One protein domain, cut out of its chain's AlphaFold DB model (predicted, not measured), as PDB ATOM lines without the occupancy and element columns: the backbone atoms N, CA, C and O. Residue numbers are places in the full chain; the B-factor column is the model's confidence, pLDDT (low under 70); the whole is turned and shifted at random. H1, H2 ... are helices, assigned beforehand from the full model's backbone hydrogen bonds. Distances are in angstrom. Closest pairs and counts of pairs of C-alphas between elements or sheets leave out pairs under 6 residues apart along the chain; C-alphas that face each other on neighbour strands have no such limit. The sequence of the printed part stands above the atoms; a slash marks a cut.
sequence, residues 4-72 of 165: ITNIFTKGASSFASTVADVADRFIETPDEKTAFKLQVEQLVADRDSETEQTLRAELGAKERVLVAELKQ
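This is residues 4 to 72 of the 165 residues of an uncharacterized protein of Marinomonas sp. S3726 (UniProt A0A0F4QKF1). One long helix, H2, makes the length of this model, and the shorter H1 folds back along its first part as a narrow, open V with its point at the tight link. Residues 45 to 72, of which 45 to 71 belong to H2, stick out alone. The printed part has 69 residues with two named helices, H1 then H2, and no named strand: all helix. It is extended, with a radius of gyration of the C-alphas of 19.3 A and spans of 65 by 21 by 12 A.

Start at H2, residues 30 to 71, then look back to H1, residues 4 to 24. They are close but not clearly touching; their closest C-alphas, those of Ala 23 and Lys 33, are 7.6 A apart. They run opposite ways at a shallow tilt of 25 degrees. Residues 4 to 11 of H1 stand free. In H1 and H2 every O i to N i+4 pair is within hydrogen-bond range.

Find C-alpha 30 at (18.088, 37.354, -55.101); from there H2 runs 61.1 A to C-alpha 71 at (-18.279, -10.227, -42.878). H1 runs 29.5 A from C-alpha 4 at (-10.363, 19.932, -57.760).

The C-alphas farthest apart, those of Glu 28 and Gln 72, are 65.4 A apart. The printed part has no cut. Look for pLDDT under 70 at residues 4 to 33 and 70 to 72.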
ATOM      1  N   ILE A   4     -10.922  19.600 -59.092       57.09
ATOM      2  CA  ILE A   4     -10.363  19.932 -57.760       57.09
ATOM      3  C   ILE A   4      -8.853  20.140 -57.860       57.09
ATOM      4  O   ILE A   4      -8.335  21.112 -57.325       57.09
ATOM      5  N   THR A   5      -8.161  19.279 -58.613       56.31
ATOM      6  CA  THR A   5      -6.728  19.412 -58.894       56.31
ATOM      7  C   THR A   5      -6.445  20.732 -59.608       56.31
ATOM      8  O   THR A   5      -5.589  21.477 -59.166       56.31
ATOM      9  N   ASN A   6      -7.236  21.120 -60.614       56.44
ATOM     10  CA  ASN A   6      -7.051  22.397 -61.311       56.44
ATOM     11  C   ASN A   6      -7.319  23.626 -60.429       56.44
ATOM     12  O   ASN A   6      -6.668  24.650 -60.624       56.44
ATOM     13  N   ILE A   7      -8.246  23.547 -59.469       62.53
ATOM     14  CA  ILE A   7      -8.510  24.633 -58.511       62.53
ATOM     15  C   ILE A   7      -7.384  24.722 -57.477       62.53
ATOM     16  O   ILE A   7      -6.923  25.821 -57.185       62.53
ATOM     17  N   PHE A   8      -6.885  23.589 -56.977       56.78
ATOM     18  CA  PHE A   8      -5.776  23.562 -56.022       56.78
ATOM     19  C   PHE A   8      -4.439  23.939 -56.662       56.78
ATOM     20  O   PHE A   8      -3.694  24.721 -56.085       56.78
ATOM     21  N   THR A   9      -4.150  23.475 -57.877       62.31
ATOM     22  CA  THR A   9      -2.926  23.833 -58.608       62.31
ATOM     23  C   THR A   9      -2.945  25.305 -59.033       62.31
ATOM     24  O   THR A   9      -1.932  25.988 -58.889       62.31
ATOM     25  N   LYS A  10      -4.094  25.850 -59.470       57.12
ATOM     26  CA  LYS A  10      -4.221  27.295 -59.753       57.12
ATOM     27  C   LYS A  10      -4.238  28.147 -58.481       57.12
ATOM     28  O   LYS A  10      -3.672  29.235 -58.481       57.12
ATOM     29  N   GLY A  11      -4.836  27.652 -57.397       59.69
ATOM     30  CA  GLY A  11      -4.865  28.315 -56.094       59.69
ATOM     31  C   GLY A  11      -3.486  28.383 -55.441       59.69
ATOM     32  O   GLY A  11      -3.085  29.452 -54.996       59.69
ATOM     33  N   ALA A  12      -2.717  27.292 -55.468       58.91
ATOM     34  CA  ALA A  12      -1.347  27.247 -54.961       58.91
ATOM     35  C   ALA A  12      -0.387  28.094 -55.810       58.91
ATOM     36  O   ALA A  12       0.427  28.821 -55.253       58.91
ATOM     37  N   SER A  13      -0.531  28.077 -57.142       60.69
ATOM     38  CA  SER A  13       0.195  28.972 -58.056       60.69
ATOM     39  C   SER A  13      -0.072  30.450 -57.751       60.69
ATOM     40  O   SER A  13       0.865  31.241 -57.715       60.69
ATOM     41  N   SER A  14      -1.340  30.817 -57.545       59.78
ATOM     42  CA  SER A  14      -1.764  32.195 -57.258       59.78
ATOM     43  C   SER A  14      -1.355  32.648 -55.851       59.78
ATOM     44  O   SER A  14      -0.966  33.795 -55.630       59.78
ATOM     45  N   PHE A  15      -1.386  31.736 -54.878       66.06
ATOM     46  CA  PHE A  15      -0.932  32.014 -53.519       66.06
ATOM     47  C   PHE A  15       0.594  32.162 -53.466       66.06
ATOM     48  O   PHE A  15       1.092  33.103 -52.860       66.06
ATOM     49  N   ALA A  16       1.336  31.305 -54.173       63.44
ATOM     50  CA  ALA A  16       2.789  31.401 -54.277       63.44
ATOM     51  C   ALA A  16       3.237  32.703 -54.957       63.44
ATOM     52  O   ALA A  16       4.180  33.328 -54.479       63.44
ATOM     53  N   SER A  17       2.551  33.156 -56.014       63.78
ATOM     54  CA  SER A  17       2.855  34.448 -56.645       63.78
ATOM     55  C   SER A  17       2.511  35.630 -55.742       63.78
ATOM     56  O   SER A  17       3.292  36.565 -55.649       63.78
ATOM     57  N   THR A  18       1.396  35.569 -55.008       64.38
ATOM     58  CA  THR A  18       0.998  36.644 -54.081       64.38
ATOM     59  C   THR A  18       1.966  36.760 -52.901       64.38
ATOM     60  O   THR A  18       2.319  37.861 -52.487       64.38
ATOM     61  N   VAL A  19       2.443  35.630 -52.372       64.19
ATOM     62  CA  VAL A  19       3.464  35.612 -51.316       64.19
ATOM     63  C   VAL A  19       4.826  36.048 -51.869       64.19
ATOM     64  O   VAL A  19       5.540  36.772 -51.182       64.19
ATOM     65  N   ALA A  20       5.167  35.688 -53.110       60.62
ATOM     66  CA  ALA A  20       6.390  36.144 -53.772       60.62
ATOM     67  C   ALA A  20       6.385  37.656 -54.060       60.62
ATOM     68  O   ALA A  20       7.412  38.292 -53.859       60.62
ATOM     69  N   ASP A  21       5.247  38.240 -54.446       63.06
ATOM     70  CA  ASP A  21       5.098  39.686 -54.682       63.06
ATOM     71  C   ASP A  21       5.142  40.499 -53.378       63.06
ATOM     72  O   ASP A  21       5.658  41.618 -53.337       63.06
ATOM     73  N   VAL A  22       4.613  39.942 -52.281       63.06
ATOM     74  CA  VAL A  22       4.722  40.556 -50.949       63.06
ATOM     75  C   VAL A  22       6.147  40.416 -50.405       63.06
ATOM     76  O   VAL A  22       6.642  41.352 -49.785       63.06
ATOM     77  N   ALA A  23       6.829  39.301 -50.675       57.72
ATOM     78  CA  ALA A  23       8.231  39.106 -50.314       57.72
ATOM     79  C   ALA A  23       9.183  39.989 -51.145       57.72
ATOM     80  O   ALA A  23      10.102  40.564 -50.571       57.72
ATOM     81  N   ASP A  24       8.924  40.194 -52.443       55.53
ATOM     82  CA  ASP A  24       9.691  41.107 -53.317       55.53
ATOM     83  C   ASP A  24       9.647  42.566 -52.838       55.53
ATOM     84  O   ASP A  24      10.549  43.346 -53.134       55.53
ATOM     85  N   ARG A  25       8.624  42.951 -52.064       60.66
ATOM     86  CA  ARG A  25       8.554  44.272 -51.418       60.66
ATOM     87  C   ARG A  25       9.451  44.424 -50.189       60.66
ATOM     88  O   ARG A  25       9.651  45.555 -49.756       60.66
ATOM     89  N   PHE A  26       9.941  43.329 -49.613       57.97
ATOM     90  CA  PHE A  26      10.717  43.342 -48.369       57.97
ATOM     91  C   PHE A  26      12.108  42.701 -48.494       57.97
ATOM     92  O   PHE A  26      12.930  42.897 -47.603       57.97
ATOM     93  N   ILE A  27      12.389  41.975 -49.580       55.03
ATOM     94  CA  ILE A  27      13.648  41.258 -49.813       55.03
ATOM     95  C   ILE A  27      14.239  41.733 -51.147       55.03
ATOM     96  O   ILE A  27      13.828  41.291 -52.216       55.03
ATOM     97  N   GLU A  28      15.208  42.650 -51.091       56.34
ATOM     98  CA  GLU A  28      15.854  43.230 -52.283       56.34
ATOM     99  C   GLU A  28      16.962  42.336 -52.881       56.34
ATOM    100  O   GLU A  28      17.464  42.632 -53.966       56.34
ATOM    101  N   THR A  29      17.351  41.230 -52.222       59.94
ATOM    102  CA  THR A  29      18.462  40.374 -52.680       59.94
ATOM    103  C   THR A  29      17.998  39.017 -53.253       59.94
ATOM    104  O   THR A  29      17.172  38.325 -52.652       59.94
ATOM    105  N   PRO A  30      18.522  38.585 -54.421       62.53
ATOM    106  CA  PRO A  30      18.088  37.354 -55.101       62.53
ATOM    107  C   PRO A  30      18.404  36.053 -54.333       62.53
ATOM    108  O   PRO A  30      17.723  35.041 -54.536       62.53
ATOM    109  N   ASP A  31      19.382  36.076 -53.424       67.88
ATOM    110  CA  ASP A  31      19.772  34.910 -52.620       67.88
ATOM    111  C   ASP A  31      18.750  34.598 -51.515       67.88
ATOM    112  O   ASP A  31      18.363  33.440 -51.333       67.88
ATOM    113  N   GLU A  32      18.219  35.618 -50.835       65.94
ATOM    114  CA  GLU A  32      17.175  35.444 -49.816       65.94
ATOM    115  C   GLU A  32      15.843  34.994 -50.431       65.94
ATOM    116  O   GLU A  32      15.157  34.141 -49.864       65.94
ATOM    117  N   LYS A  33      15.507  35.468 -51.640       65.56
ATOM    118  CA  LYS A  33      14.327  35.006 -52.394       65.56
ATOM    119  C   LYS A  33      14.421  33.520 -52.751       65.56
ATOM    120  O   LYS A  33      13.427  32.794 -52.684       65.56
ATOM    121  N   THR A  34      15.617  33.052 -53.101       76.06
ATOM    122  CA  THR A  34      15.865  31.637 -53.415       76.06
ATOM    123  C   THR A  34      15.801  30.771 -52.156       76.06
ATOM    124  O   THR A  34      15.165  29.715 -52.170       76.06
ATOM    125  N   ALA A  35      16.377  31.242 -51.045       77.38
ATOM    126  CA  ALA A  35      16.297  30.568 -49.750       77.38
ATOM    127  C   ALA A  35      14.852  30.487 -49.223       77.38
ATOM    128  O   ALA A  35      14.431  29.445 -48.721       77.38
ATOM    129  N   PHE A  36      14.069  31.554 -49.390       75.88
ATOM    130  CA  PHE A  36      12.653  31.576 -49.032       75.88
ATOM    131  C   PHE A  36      11.833  30.613 -49.901       75.88
ATOM    132  O   PHE A  36      11.018  29.852 -49.382       75.88
ATOM    133  N   LYS A  37      12.090  30.576 -51.214       77.38
ATOM    134  CA  LYS A  37      11.435  29.624 -52.121       77.38
ATOM    135  C   LYS A  37      11.722  28.168 -51.732       77.38
ATOM    136  O   LYS A  37      10.794  27.366 -51.711       77.38
ATOM    137  N   LEU A  38      12.964  27.856 -51.353       84.19
ATOM    138  CA  LEU A  38      13.346  26.535 -50.840       84.19
ATOM    139  C   LEU A  38      12.611  26.177 -49.540       84.19
ATOM    140  O   LEU A  38      12.134  25.053 -49.406       84.19
ATOM    141  N   GLN A  39      12.470  27.121 -48.605       77.88
ATOM    142  CA  GLN A  39      11.717  26.893 -47.363       77.88
ATOM    143  C   GLN A  39      10.225  26.659 -47.624       77.88
ATOM    144  O   GLN A  39       9.620  25.790 -47.003       77.88
ATOM    145  N   VAL A  40       9.625  27.394 -48.565       84.00
ATOM    146  CA  VAL A  40       8.223  27.188 -48.957       84.00
ATOM    147  C   VAL A  40       8.035  25.833 -49.640       84.00
ATOM    148  O   VAL A  40       7.067  25.139 -49.340       84.00
ATOM    149  N   GLU A  41       8.952  25.423 -50.519       80.88
ATOM    150  CA  GLU A  41       8.911  24.098 -51.152       80.88
ATOM    151  C   GLU A  41       9.046  22.967 -50.120       80.88
ATOM    152  O   GLU A  41       8.292  21.997 -50.192       80.88
ATOM    153  N   GLN A  42       9.921  23.119 -49.119       83.75
ATOM    154  CA  GLN A  42      10.029  22.175 -47.998       83.75
ATOM    155  C   GLN A  42       8.734  22.107 -47.181       83.75
ATOM    156  O   GLN A  42       8.222  21.020 -46.937       83.75
ATOM    157  N   LEU A  43       8.139  23.256 -46.845       84.06
ATOM    158  CA  LEU A  43       6.886  23.311 -46.089       84.06
ATOM    159  C   LEU A  43       5.714  22.662 -46.849       84.06
ATOM    160  O   LEU A  43       4.838  22.034 -46.252       84.06
ATOM    161  N   VAL A  44       5.675  22.820 -48.176       84.69
ATOM    162  CA  VAL A  44       4.674  22.165 -49.033       84.69
ATOM    163  C   VAL A  44       4.906  20.655 -49.074       84.69
ATOM    164  O   VAL A  44       3.941  19.909 -48.925       84.69
ATOM    165  N   ALA A  45       6.157  20.209 -49.211       84.50
ATOM    166  CA  ALA A  45       6.504  18.790 -49.204       84.50
ATOM    167  C   ALA A  45       6.143  18.110 -47.871       84.50
ATOM    168  O   ALA A  45       5.559  17.023 -47.876       84.50
ATOM    169  N   ASP A  46       6.412  18.767 -46.741       87.50
ATOM    170  CA  ASP A  46       6.071  18.253 -45.411       87.50
ATOM    171  C   ASP A  46       4.553  18.108 -45.251       87.50
ATOM    172  O   ASP A  46       4.063  17.038 -44.876       87.50
ATOM    173  N   ARG A  47       3.788  19.139 -45.633       83.38
ATOM    174  CA  ARG A  47       2.319  19.123 -45.559       83.38
ATOM    175  C   ARG A  47       1.702  18.072 -46.482       83.38
ATOM    176  O   ARG A  47       0.727  17.418 -46.104       83.38
ATOM    177  N   ASP A  48       2.249  17.886 -47.677       85.25
ATOM    178  CA  ASP A  48       1.777  16.850 -48.596       85.25
ATOM    179  C   ASP A  48       2.074  15.447 -48.030       85.25
ATOM    180  O   ASP A  48       1.212  14.568 -48.098       85.25
ATOM    181  N   SER A  49       3.216  15.259 -47.355       90.81
ATOM    182  CA  SER A  49       3.540  14.002 -46.664       90.81
ATOM    183  C   SER A  49       2.586  13.695 -45.498       90.81
ATOM    184  O   SER A  49       2.127  12.557 -45.360       90.81
ATOM    185  N   GLU A  50       2.220  14.701 -44.695       88.06
ATOM    186  CA  GLU A  50       1.252  14.549 -43.601       88.06
ATOM    187  C   GLU A  50      -0.147  14.238 -44.144       88.06
ATOM    188  O   GLU A  50      -0.867  13.377 -43.620       88.06
ATOM    189  N   THR A  51      -0.519  14.897 -45.242       87.12
ATOM    190  CA  THR A  51      -1.812  14.689 -45.898       87.12
ATOM    191  C   THR A  51      -1.910  13.276 -46.465       87.12
ATOM    192  O   THR A  51      -2.927  12.610 -46.260       87.12
ATOM    193  N   GLU A  52      -0.857  12.767 -47.113       83.44
ATOM    194  CA  GLU A  52      -0.815  11.386 -47.611       83.44
ATOM    195  C   GLU A  52      -0.924  10.350 -46.491       83.44
ATOM    196  O   GLU A  52      -1.668   9.371 -46.623       83.44
ATOM    197  N   GLN A  53      -0.209  10.551 -45.381       88.44
ATOM    198  CA  GLN A  53      -0.275   9.647 -44.229       88.44
ATOM    199  C   GLN A  53      -1.690   9.602 -43.646       88.44
ATOM    200  O   GLN A  53      -2.222   8.518 -43.384       88.44
ATOM    201  N   THR A  54      -2.330  10.765 -43.531       87.94
ATOM    202  CA  THR A  54      -3.706  10.889 -43.038       87.94
ATOM    203  C   THR A  54      -4.697  10.202 -43.981       87.94
ATOM    204  O   THR A  54      -5.534   9.412 -43.540       87.94
ATOM    205  N   LEU A  55      -4.558  10.411 -45.293       88.31
ATOM    206  CA  LEU A  55      -5.396   9.772 -46.312       88.31
ATOM    207  C   LEU A  55      -5.257   8.247 -46.305       88.31
ATOM    208  O   LEU A  55      -6.263   7.540 -46.380       88.31
ATOM    209  N   ARG A  56      -4.034   7.717 -46.178       88.38
ATOM    210  CA  ARG A  56      -3.807   6.265 -46.074       88.38
ATOM    211  C   ARG A  56      -4.429   5.688 -44.804       88.38
ATOM    212  O   ARG A  56      -5.031   4.615 -44.863       88.38
ATOM    213  N   ALA A  57      -4.322   6.395 -43.679       89.81
ATOM    214  CA  ALA A  57      -4.938   5.978 -42.422       89.81
ATOM    215  C   ALA A  57      -6.474   5.950 -42.518       89.81
ATOM    216  O   ALA A  57      -7.096   4.970 -42.092       89.81
ATOM    217  N   GLU A  58      -7.084   6.967 -43.135       88.56
ATOM    218  CA  GLU A  58      -8.529   7.001 -43.379       88.56
ATOM    219  C   GLU A  58      -8.992   5.900 -44.332       88.56
ATOM    220  O   GLU A  58      -9.984   5.221 -44.052       88.56
ATOM    221  N   LEU A  59      -8.291   5.709 -45.454       88.12
ATOM    222  CA  LEU A  59      -8.626   4.673 -46.429       88.12
ATOM    223  C   LEU A  59      -8.558   3.284 -45.789       88.12
ATOM    224  O   LEU A  59      -9.505   2.512 -45.919       88.12
ATOM    225  N   GLY A  60      -7.511   3.002 -45.006       89.00
ATOM    226  CA  GLY A  60      -7.395   1.744 -44.269       89.00
ATOM    227  C   GLY A  60      -8.450   1.583 -43.166       89.00
ATOM    228  O   GLY A  60      -8.879   0.469 -42.863       89.00
ATOM    229  N   ALA A  61      -8.911   2.668 -42.537       88.31
ATOM    230  CA  ALA A  61     -10.029   2.613 -41.592       88.31
ATOM    231  C   ALA A  61     -11.354   2.278 -42.295       88.31
ATOM    232  O   ALA A  61     -12.063   1.374 -41.853       88.31
ATOM    233  N   LYS A  62     -11.652   2.940 -43.420       84.44
ATOM    234  CA  LYS A  62     -12.854   2.689 -44.231       84.44
ATOM    235  C   LYS A  62     -12.859   1.277 -44.816       84.44
ATOM    236  O   LYS A  62     -13.884   0.606 -44.750       84.44
ATOM    237  N   GLU A  63     -11.717   0.795 -45.302       87.50
ATOM    238  CA  GLU A  63     -11.556  -0.587 -45.768       87.50
ATOM    239  C   GLU A  63     -11.879  -1.587 -44.652       87.50
ATOM    240  O   GLU A  63     -12.666  -2.509 -44.858       87.50
ATOM    241  N   ARG A  64     -11.332  -1.388 -43.446       85.81
ATOM    242  CA  ARG A  64     -11.595  -2.272 -42.299       85.81
ATOM    243  C   ARG A  64     -13.069  -2.304 -41.906       85.81
ATOM    244  O   ARG A  64     -13.580  -3.386 -41.628       85.81
ATOM    245  N   VAL A  65     -13.744  -1.153 -41.907       85.12
ATOM    246  CA  VAL A  65     -15.192  -1.068 -41.648       85.12
ATOM    247  C   VAL A  65     -15.971  -1.814 -42.730       85.12
ATOM    248  O   VAL A  65     -16.787  -2.671 -42.412       85.12
ATOM    249  N   LEU A  66     -15.648  -1.588 -44.000       76.88
ATOM    250  CA  LEU A  66     -16.324  -2.228 -45.128       76.88
ATOM    251  C   LEU A  66     -16.101  -3.752 -45.148       76.88
ATOM    252  O   LEU A  66     -17.028  -4.521 -45.395       76.88
ATOM    253  N   VAL A  67     -14.898  -4.223 -44.804       81.00
ATOM    254  CA  VAL A  67     -14.605  -5.654 -44.616       81.00
ATOM    255  C   VAL A  67     -15.378  -6.230 -43.427       81.00
ATOM    256  O   VAL A  67     -15.833  -7.375 -43.497       81.00
ATOM    257  N   ALA A  68     -15.539  -5.473 -42.340       78.00
ATOM    258  CA  ALA A  68     -16.334  -5.893 -41.189       78.00
ATOM    259  C   ALA A  68     -17.826  -6.006 -41.543       78.00
ATOM    260  O   ALA A  68     -18.436  -7.028 -41.228       78.00
ATOM    261  N   GLU A  69     -18.382  -5.043 -42.279       70.44
ATOM    262  CA  GLU A  69     -19.768  -5.076 -42.769       70.44
ATOM    263  C   GLU A  69     -20.003  -6.224 -43.764       70.44
ATOM    264  O   GLU A  69     -20.991  -6.952 -43.664       70.44
ATOM    265  N   LEU A  70     -19.059  -6.479 -44.677       63.88
ATOM    266  CA  LEU A  70     -19.134  -7.625 -45.593       63.88
ATOM    267  C   LEU A  70     -19.079  -8.969 -44.853       63.88
ATOM    268  O   LEU A  70     -19.750  -9.928 -45.246       63.88
ATOM    269  N   LYS A  71     -18.302  -9.053 -43.766       64.50
ATOM    270  CA  LYS A  71     -18.279 -10.227 -42.878       64.50
ATOM    271  C   LYS A  71     -19.554 -10.355 -42.046       64.50
ATOM    272  O   LYS A  71     -19.893 -11.469 -41.654       64.50
ATOM    273  N   GLN A  72     -20.266  -9.254 -41.821       57.62
ATOM    274  CA  GLN A  72     -21.561  -9.213 -41.144       57.62
ATOM    275  C   GLN A  72     -22.723  -9.679 -42.042       57.62
ATOM    276  O   GLN A  72     -23.853  -9.790 -41.571       57.62
TER     277      GLN A  72